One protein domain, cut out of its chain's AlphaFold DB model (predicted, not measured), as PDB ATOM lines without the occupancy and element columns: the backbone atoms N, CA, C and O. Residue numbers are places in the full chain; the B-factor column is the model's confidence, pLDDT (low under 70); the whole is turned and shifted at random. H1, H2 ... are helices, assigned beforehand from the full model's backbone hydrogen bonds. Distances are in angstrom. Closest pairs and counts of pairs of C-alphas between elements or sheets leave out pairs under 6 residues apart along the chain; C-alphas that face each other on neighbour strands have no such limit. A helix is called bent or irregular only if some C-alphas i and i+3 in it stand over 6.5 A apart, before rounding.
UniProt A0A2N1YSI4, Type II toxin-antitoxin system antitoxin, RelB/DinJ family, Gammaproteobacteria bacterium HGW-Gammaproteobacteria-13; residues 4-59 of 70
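This is residues 4 to 59 of the 70 residues of the protein "Type II toxin-antitoxin system antitoxin, RelB/DinJ family" of Gammaproteobacteria bacterium HGW-Gammaproteobacteria-13 (UniProt A0A2N1YSI4). Two helices, H1 and H2, meet near their ends in an L-shaped corner, and a third, H3, sticks out far from them as an arm at the end of a long link. The link, residues 33 to 43, folds back from the far end of H2 before it leads away to H3, and residues 43 to 49 and 51 to 59, most of them in H3, stand free of the rest. The printed part has 56 residues with three named helices, in the order H1, H2, H3 along the chain, and no named strand; the class is all helix. The whole is extended, with a radius of gyration of the C-alphas of 17.9 A, and its outline is flat, spanning 52 by 29 by 15 A, with the arm of H3 adding to the longest span.

The printed part begins with H1, residues 4 to 13, and a tight link of 4 residues joins it to H2, residues 18 to 32. H1 and H2 are close but not clearly touching, with 2 pairs of C-alphas within 8 A. Their closest C-alphas are those of Leu 11 and Pro 18, 7.0 A apart. The lines of H1 and H2 are about perpendicular, at 86 degrees, and their centres are 17.8 A apart. A long link of 11 residues joins H2 to H3, residues 44 to 58. H2 and H3 are apart, with no C-alpha of the one within 8 A of the other, though they follow each other in the chain. H1 and H3 are apart by the same measure. Residues 43 to 49, of which 44 to 49 belong to H3, stand free, and so do residues 51 to 59, of which 51 to 58 belong to H3: none of their C-alphas has another C-alpha 8 or more residues away along the chain within 10 A. In H1, H2 and H3 every O i to N i+4 pair of the backbone is within hydrogen-bond range.

H1 is the shortest helix, 10 residues from Lys 4 to Lys 13, and its C-alpha 4 is at (46.711, -20.492, -30.966). It measures 14.5 A from first to last C-alpha. H2 has 15 residues, from Pro 18 to Arg 32, and measures 21.2 A from first to last C-alpha. It begins at C-alpha 18, at (52.809, -21.356, -39.293), and ends at C-alpha 32, at (44.869, -32.570, -55.459), with z falling between these ends. Over the first part of the long link z rises again, from C-alpha 33 at (41.547, -30.626, -55.306) to C-alpha 37 at (42.903, -33.559, -43.576). H3 also has 15 residues, from Glu 44 to Ala 58, and measures 21.4 A from first to last C-alpha. It ends at C-alpha 58, at (21.466, -54.652, -28.953). None of the three helices is bent or irregular.

The two C-alphas farthest apart are those of Ser 19 and Ala 59, at 52.2 A. The first and last printed C-alphas, those of Lys 4 and Ala 59, are 44.8 A apart. Without the stretches that stand free, the body has 40 residues, spans 35 by 29 by 14 A and has a radius of gyration of 12.6 A. The printed part has no cut; it runs from residue 4 to residue 59 of a full chain of 70 residues. The link from H2 to H3 is long and the link from H1 to H2 is tight. The mean pLDDT of the printed part is 91.2, and the model's confidence is low, under 70, at residues 39 to 42, which lie in the long link.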
ATOM      1  N   LYS A   4      45.613 -21.091 -30.194       90.94
ATOM      2  CA  LYS A   4      46.711 -20.492 -30.966       90.94
ATOM      3  C   LYS A   4      48.075 -20.705 -30.301       90.94
ATOM      4  O   LYS A   4      49.017 -21.088 -30.981       90.94
ATOM      5  N   ALA A   5      48.178 -20.481 -28.990       94.44
ATOM      6  CA  ALA A   5      49.439 -20.638 -28.265       94.44
ATOM      7  C   ALA A   5      49.920 -22.097 -28.258       94.44
ATOM      8  O   ALA A   5      51.082 -22.358 -28.555       94.44
ATOM      9  N   ARG A   6      49.013 -23.050 -27.994       95.75
ATOM     10  CA  ARG A   6      49.331 -24.485 -28.050       95.75
ATOM     11  C   ARG A   6      49.760 -24.906 -29.457       95.75
ATOM     12  O   ARG A   6      50.754 -25.604 -29.601       95.75
ATOM     13  N   ALA A   7      49.044 -24.456 -30.488       95.00
ATOM     14  CA  ALA A   7      49.371 -24.781 -31.873       95.00
ATOM     15  C   ALA A   7      50.766 -24.272 -32.271       95.00
ATOM     16  O   ALA A   7      51.531 -25.007 -32.883       95.00
ATOM     17  N   TYR A   8      51.124 -23.043 -31.887       96.12
ATOM     18  CA  TYR A   8      52.435 -22.467 -32.209       96.12
ATOM     19  C   TYR A   8      53.571 -23.211 -31.503       96.12
ATOM     20  O   TYR A   8      54.601 -23.464 -32.119       96.12
ATOM     21  N   GLN A   9      53.359 -23.621 -30.251       97.31
ATOM     22  CA  GLN A   9      54.336 -24.407 -29.503       97.31
ATOM     23  C   GLN A   9      54.586 -25.783 -30.140       97.31
ATOM     24  O   GLN A   9      55.727 -26.229 -30.212       97.31
ATOM     25  N   GLU A  10      53.541 -26.472 -30.605       97.75
ATOM     26  CA  GLU A  10      53.723 -27.756 -31.296       97.75
ATOM     27  C   GLU A  10      54.419 -27.583 -32.652       97.75
ATOM     28  O   GLU A  10      55.282 -28.382 -33.004       97.75
ATOM     29  N   LEU A  11      54.112 -26.514 -33.393       97.12
ATOM     30  CA  LEU A  11      54.790 -26.211 -34.657       97.12
ATOM     31  C   LEU A  11      56.283 -25.930 -34.471       97.12
ATOM     32  O   LEU A  11      57.102 -26.427 -35.243       97.12
ATOM     33  N   GLU A  12      56.643 -25.210 -33.409       97.00
ATOM     34  CA  GLU A  12      58.035 -24.954 -33.046       97.00
ATOM     35  C   GLU A  12      58.796 -26.253 -32.741       97.00
ATOM     36  O   GLU A  12      59.889 -26.456 -33.266       97.00
ATOM     37  N   LYS A  13      58.193 -27.182 -31.984       97.81
ATOM     38  CA  LYS A  13      58.783 -28.512 -31.724       97.81
ATOM     39  C   LYS A  13      59.021 -29.316 -33.004       97.81
ATOM     40  O   LYS A  13      59.963 -30.099 -33.062       97.81
ATOM     41  N   LEU A  14      58.166 -29.136 -34.009       96.94
ATOM     42  CA  LEU A  14      58.278 -29.787 -35.316       96.94
ATOM     43  C   LEU A  14      59.228 -29.050 -36.276       96.94
ATOM     44  O   LEU A  14      59.469 -29.541 -37.376       96.94
ATOM     45  N   GLY A  15      59.764 -27.885 -35.892       97.12
ATOM     46  CA  GLY A  15      60.626 -27.067 -36.747       97.12
ATOM     47  C   GLY A  15      59.896 -26.435 -37.938       97.12
ATOM     48  O   GLY A  15      60.530 -26.076 -38.928       97.12
ATOM     49  N   VAL A  16      58.568 -26.304 -37.866       97.31
ATOM     50  CA  VAL A  16      57.728 -25.779 -38.950       97.31
ATOM     51  C   VAL A  16      57.167 -24.423 -38.542       97.31
ATOM     52  O   VAL A  16      56.633 -24.255 -37.451       97.31
ATOM     53  N   THR A  17      57.244 -23.431 -39.427       97.31
ATOM     54  CA  THR A  17      56.586 -22.141 -39.169       97.31
ATOM     55  C   THR A  17      55.099 -22.213 -39.536       97.31
ATOM     56  O   THR A  17      54.733 -22.933 -40.468       97.31
ATOM     57  N   PRO A  18      54.217 -21.426 -38.894       96.75
ATOM     58  CA  PRO A  18      52.809 -21.356 -39.293       96.75
ATOM     59  C   PRO A  18      52.610 -21.010 -40.778       96.75
ATOM     60  O   PRO A  18      51.746 -21.581 -41.438       96.75
ATOM     61  N   SER A  19      53.433 -20.106 -41.322       97.50
ATOM     62  CA  SER A  19      53.392 -19.727 -42.740       97.50
ATOM     63  C   SER A  19      53.764 -20.885 -43.666       97.50
ATOM     64  O   SER A  19      53.156 -21.032 -44.725       97.50
ATOM     65  N   GLU A  20      54.736 -21.710 -43.271       97.50
ATOM     66  CA  GLU A  20      55.142 -22.891 -44.035       97.50
ATOM     67  C   GLU A  20      54.033 -23.946 -44.053       97.50
ATOM     68  O   GLU A  20      53.645 -24.409 -45.124       97.50
ATOM     69  N   LEU A  21      53.431 -24.236 -42.893       95.88
ATOM     70  CA  LEU A  21      52.283 -25.141 -42.814       95.88
ATOM     71  C   LEU A  21      51.133 -24.677 -43.724       95.88
ATOM     72  O   LEU A  21      50.558 -25.476 -44.465       95.88
ATOM     73  N   MET A  22      50.804 -23.382 -43.692       95.81
ATOM     74  CA  MET A  22      49.743 -22.822 -44.533       95.81
ATOM     75  C   MET A  22      50.064 -22.942 -46.024       95.81
ATOM     76  O   MET A  22      49.185 -23.298 -46.808       95.81
ATOM     77  N   ARG A  23      51.315 -22.687 -46.427       97.50
ATOM     78  CA  ARG A  23      51.757 -22.835 -47.821       97.50
ATOM     79  C   ARG A  23      51.586 -24.273 -48.308       97.50
ATOM     80  O   ARG A  23      51.015 -24.480 -49.375       97.50
ATOM     81  N   GLN A  24      52.013 -25.248 -47.510       96.00
ATOM     82  CA  GLN A  24      51.894 -26.671 -47.838       96.00
ATOM     83  C   GLN A  24      50.432 -27.119 -47.941       96.00
ATOM     84  O   GLN A  24      50.064 -27.823 -48.881       96.00
ATOM     85  N   ALA A  25      49.575 -26.673 -47.017       95.44
ATOM     86  CA  ALA A  25      48.150 -26.989 -47.057       95.44
ATOM     87  C   ALA A  25      47.476 -26.439 -48.326       95.44
ATOM     88  O   ALA A  25      46.718 -27.154 -48.981       95.44
ATOM     89  N   LEU A  26      47.782 -25.195 -48.704       96.62
ATOM     90  CA  LEU A  26      47.266 -24.580 -49.931       96.62
ATOM     91  C   LEU A  26      47.792 -25.276 -51.189       96.62
ATOM     92  O   LEU A  26      47.020 -25.510 -52.118       96.62
ATOM     93  N   GLN A  27      49.074 -25.650 -51.212       97.62
ATOM     94  CA  GLN A  27      49.661 -26.402 -52.318       97.62
ATOM     95  C   GLN A  27      48.970 -27.760 -52.495       97.62
ATOM     96  O   GLN A  27      48.591 -28.109 -53.609       97.62
ATOM     97  N   TYR A  28      48.718 -28.486 -51.404       96.62
ATOM     98  CA  TYR A  28      47.998 -29.759 -51.455       96.62
ATOM     99  C   TYR A  28      46.599 -29.601 -52.070       96.62
ATOM    100  O   TYR A  28      46.203 -30.396 -52.923       96.62
ATOM    101  N   VAL A  29      45.862 -28.558 -51.675       95.94
ATOM    102  CA  VAL A  29      44.542 -28.255 -52.249       95.94
ATOM    103  C   VAL A  29      44.653 -27.918 -53.737       95.94
ATOM    104  O   VAL A  29      43.861 -28.427 -54.526       95.94
ATOM    105  N   ALA A  30      45.640 -27.111 -54.133       97.50
ATOM    106  CA  ALA A  30      45.852 -26.733 -55.527       97.50
ATOM    107  C   ALA A  30      46.207 -27.934 -56.421       97.50
ATOM    108  O   ALA A  30      45.718 -28.028 -57.544       97.50
ATOM    109  N   GLU A  31      47.024 -28.864 -55.926       97.69
ATOM    110  CA  GLU A  31      47.488 -30.025 -56.695       97.69
ATOM    111  C   GLU A  31      46.479 -31.178 -56.725       97.69
ATOM    112  O   GLU A  31      46.414 -31.918 -57.705       97.69
ATOM    113  N   ARG A  32      45.710 -31.372 -55.645       94.75
ATOM    114  CA  ARG A  32      44.869 -32.570 -55.459       94.75
ATOM    115  C   ARG A  32      43.373 -32.290 -55.398       94.75
ATOM    116  O   ARG A  32      42.598 -33.242 -55.358       94.75
ATOM    117  N   GLY A  33      42.958 -31.024 -55.343       93.81
ATOM    118  CA  GLY A  33      41.547 -30.626 -55.306       93.81
ATOM    119  C   GLY A  33      40.785 -31.069 -54.051       93.81
ATOM    120  O   GLY A  33      39.559 -31.087 -54.058       93.81
ATOM    121  N   GLN A  34      41.482 -31.449 -52.978       90.19
ATOM    122  CA  GLN A  34      40.881 -31.931 -51.731       90.19
ATOM    123  C   GLN A  34      41.684 -31.455 -50.517       90.19
ATOM    124  O   GLN A  34      42.851 -31.086 -50.640       90.19
ATOM    125  N   LEU A  35      41.069 -31.473 -49.333       89.75
ATOM    126  CA  LEU A  35      41.728 -31.059 -48.095       89.75
ATOM    127  C   LEU A  35      42.808 -32.074 -47.657       89.75
ATOM    128  O   LEU A  35      42.600 -33.283 -47.790       89.75
ATOM    129  N   PRO A  36      43.946 -31.607 -47.102       86.88
ATOM    130  CA  PRO A  36      45.020 -32.473 -46.587       86.88
ATOM    131  C   PRO A  36      44.654 -33.201 -45.287       86.88
ATOM    132  O   PRO A  36      45.396 -34.059 -44.815       86.88
ATOM    133  N   PHE A  37      43.495 -32.885 -44.719       83.12
ATOM    134  CA  PHE A  37      42.903 -33.559 -43.576       83.12
ATOM    135  C   PHE A  37      41.521 -34.026 -44.005       83.12
ATOM    136  O   PHE A  37      40.805 -33.306 -44.708       83.12
ATOM    137  N   ARG A  38      41.125 -35.222 -43.565       70.50
ATOM    138  CA  ARG A  38      39.721 -35.601 -43.695       70.50
ATOM    139  C   ARG A  38      38.909 -34.586 -42.893       70.50
ATOM    140  O   ARG A  38      39.274 -34.339 -41.741       70.50
ATOM    141  N   PRO A  39      37.837 -34.002 -43.455       63.19
ATOM    142  CA  PRO A  39      36.855 -33.360 -42.605       63.19
ATOM    143  C   PRO A  39      36.466 -34.383 -41.538       63.19
ATOM    144  O   PRO A  39      36.232 -35.554 -41.849       63.19
ATOM    145  N   VAL A  40      36.488 -33.965 -40.276       64.94
ATOM    146  CA  VAL A  40      35.894 -34.745 -39.195       64.94
ATOM    147  C   VAL A  40      34.399 -34.762 -39.505       64.94
ATOM    148  O   VAL A  40      33.685 -33.815 -39.203       64.94
ATOM    149  N   LEU A  41      33.968 -35.770 -40.267       61.88
ATOM    150  CA  LEU A  41      32.577 -35.927 -40.697       61.88
ATOM    151  C   LEU A  41      31.682 -36.364 -39.534       61.88
ATOM    152  O   LEU A  41      30.469 -36.240 -39.641       61.88
ATOM    153  N   MET A  42      32.284 -36.888 -38.462       64.12
ATOM    154  CA  MET A  42      31.616 -37.265 -37.223       64.12
ATOM    155  C   MET A  42      32.304 -36.550 -36.074       64.12
ATOM    156  O   MET A  42      33.480 -36.786 -35.804       64.12
ATOM    157  N   THR A  43      31.588 -35.632 -35.448       80.19
ATOM    158  CA  THR A  43      32.010 -34.986 -34.209       80.19
ATOM    159  C   THR A  43      32.038 -36.002 -33.060       80.19
ATOM    160  O   THR A  43      31.447 -37.077 -33.154       80.19
ATOM    161  N   GLU A  44      32.688 -35.661 -31.942       79.81
ATOM    162  CA  GLU A  44      32.621 -36.477 -30.713       79.81
ATOM    163  C   GLU A  44      31.163 -36.704 -30.259       79.81
ATOM    164  O   GLU A  44      30.822 -37.757 -29.722       79.81
ATOM    165  N   GLU A  45      30.283 -35.737 -30.533       80.12
ATOM    166  CA  GLU A  45      28.842 -35.838 -30.299       80.12
ATOM    167  C   GLU A  45      28.191 -36.902 -31.197       80.12
ATOM    168  O   GLU A  45      27.417 -37.732 -30.712       80.12
ATOM    169  N   ASP A  46      28.554 -36.947 -32.481       85.38
ATOM    170  CA  ASP A  46      28.047 -37.960 -33.409       85.38
ATOM    171  C   ASP A  46      28.525 -39.374 -33.033       85.38
ATOM    172  O   ASP A  46      27.768 -40.345 -33.140       85.38
ATOM    173  N   GLU A  47      29.766 -39.513 -32.558       86.62
ATOM    174  CA  GLU A  47      30.295 -40.789 -32.059       86.62
ATOM    175  C   GLU A  47      29.537 -41.271 -30.813       86.62
ATOM    176  O   GLU A  47      29.143 -42.441 -30.738       86.62
ATOM    177  N   ALA A  48      29.258 -40.368 -29.865       90.62
ATOM    178  CA  ALA A  48      28.466 -40.669 -28.673       90.62
ATOM    179  C   ALA A  48      27.019 -41.067 -29.023       90.62
ATOM    180  O   ALA A  48      26.454 -42.001 -28.432       90.62
ATOM    181  N   LEU A  49      26.423 -40.410 -30.023       93.25
ATOM    182  CA  LEU A  49      25.091 -40.748 -30.513       93.25
ATOM    183  C   LEU A  49      25.068 -42.141 -31.155       93.25
ATOM    184  O   LEU A  49      24.186 -42.945 -30.843       93.25
ATOM    185  N   ILE A  50      26.056 -42.475 -31.993       92.19
ATOM    186  CA  ILE A  50      26.173 -43.818 -32.580       92.19
ATOM    187  C   ILE A  50      26.358 -44.886 -31.502       92.19
ATOM    188  O   ILE A  50      25.730 -45.945 -31.597       92.19
ATOM    189  N   ALA A  51      27.190 -44.637 -30.488       93.94
ATOM    190  CA  ALA A  51      27.377 -45.570 -29.378       93.94
ATOM    191  C   ALA A  51      26.041 -45.855 -28.672       93.94
ATOM    192  O   ALA A  51      25.641 -47.014 -28.544       93.94
ATOM    193  N   THR A  52      25.287 -44.798 -28.359       95.00
ATOM    194  CA  THR A  52      23.954 -44.896 -27.747       95.00
ATOM    195  C   THR A  52      22.977 -45.696 -28.616       95.00
ATOM    196  O   THR A  52      22.229 -46.542 -28.121       95.00
ATOM    197  N   VAL A  53      22.969 -45.457 -29.932       95.25
ATOM    198  CA  VAL A  53      22.109 -46.194 -30.870       95.25
ATOM    199  C   VAL A  53      22.479 -47.677 -30.903       95.25
ATOM    200  O   VAL A  53      21.588 -48.524 -30.848       95.25
ATOM    201  N   ARG A  54      23.775 -48.012 -30.953       95.19
ATOM    202  CA  ARG A  54      24.250 -49.405 -30.952       95.19
ATOM    203  C   ARG A  54      23.844 -50.146 -29.681       95.19
ATOM    204  O   ARG A  54      23.339 -51.262 -29.782       95.19
ATOM    205  N   GLU A  55      24.001 -49.520 -28.515       96.00
ATOM    206  CA  GLU A  55      23.570 -50.088 -27.231       96.00
ATOM    207  C   GLU A  55      22.064 -50.379 -27.216       96.00
ATOM    208  O   GLU A  55      21.642 -51.485 -26.879       96.00
ATOM    209  N   ARG A  56      21.238 -49.423 -27.658       95.06
ATOM    210  CA  ARG A  56      19.775 -49.595 -27.707       95.06
ATOM    211  C   ARG A  56      19.335 -50.651 -28.717       95.06
ATOM    212  O   ARG A  56      18.360 -51.356 -28.473       95.06
ATOM    213  N   LEU A  57      20.028 -50.773 -29.847       94.69
ATOM    214  CA  LEU A  57      19.725 -51.789 -30.857       94.69
ATOM    215  C   LEU A  57      20.133 -53.203 -30.427       94.69
ATOM    216  O   LEU A  57      19.536 -54.157 -30.922       94.69
ATOM    217  N   ALA A  58      21.093 -53.351 -29.507       95.69
ATOM    218  CA  ALA A  58      21.466 -54.652 -28.953       95.69
ATOM    219  C   ALA A  58      20.341 -55.275 -28.100       95.69
ATOM    220  O   ALA A  58      20.200 -56.496 -28.069       95.69
ATOM    221  N   ALA A  59      19.512 -54.447 -27.453       94.06
ATOM    222  CA  ALA A  59      18.340 -54.873 -26.684       94.06
ATOM    223  C   ALA A  59      17.149 -53.919 -26.921       94.06
ATOM    224  O   ALA A  59      16.833 -53.077 -26.074       94.06
TER     225      ALA A  59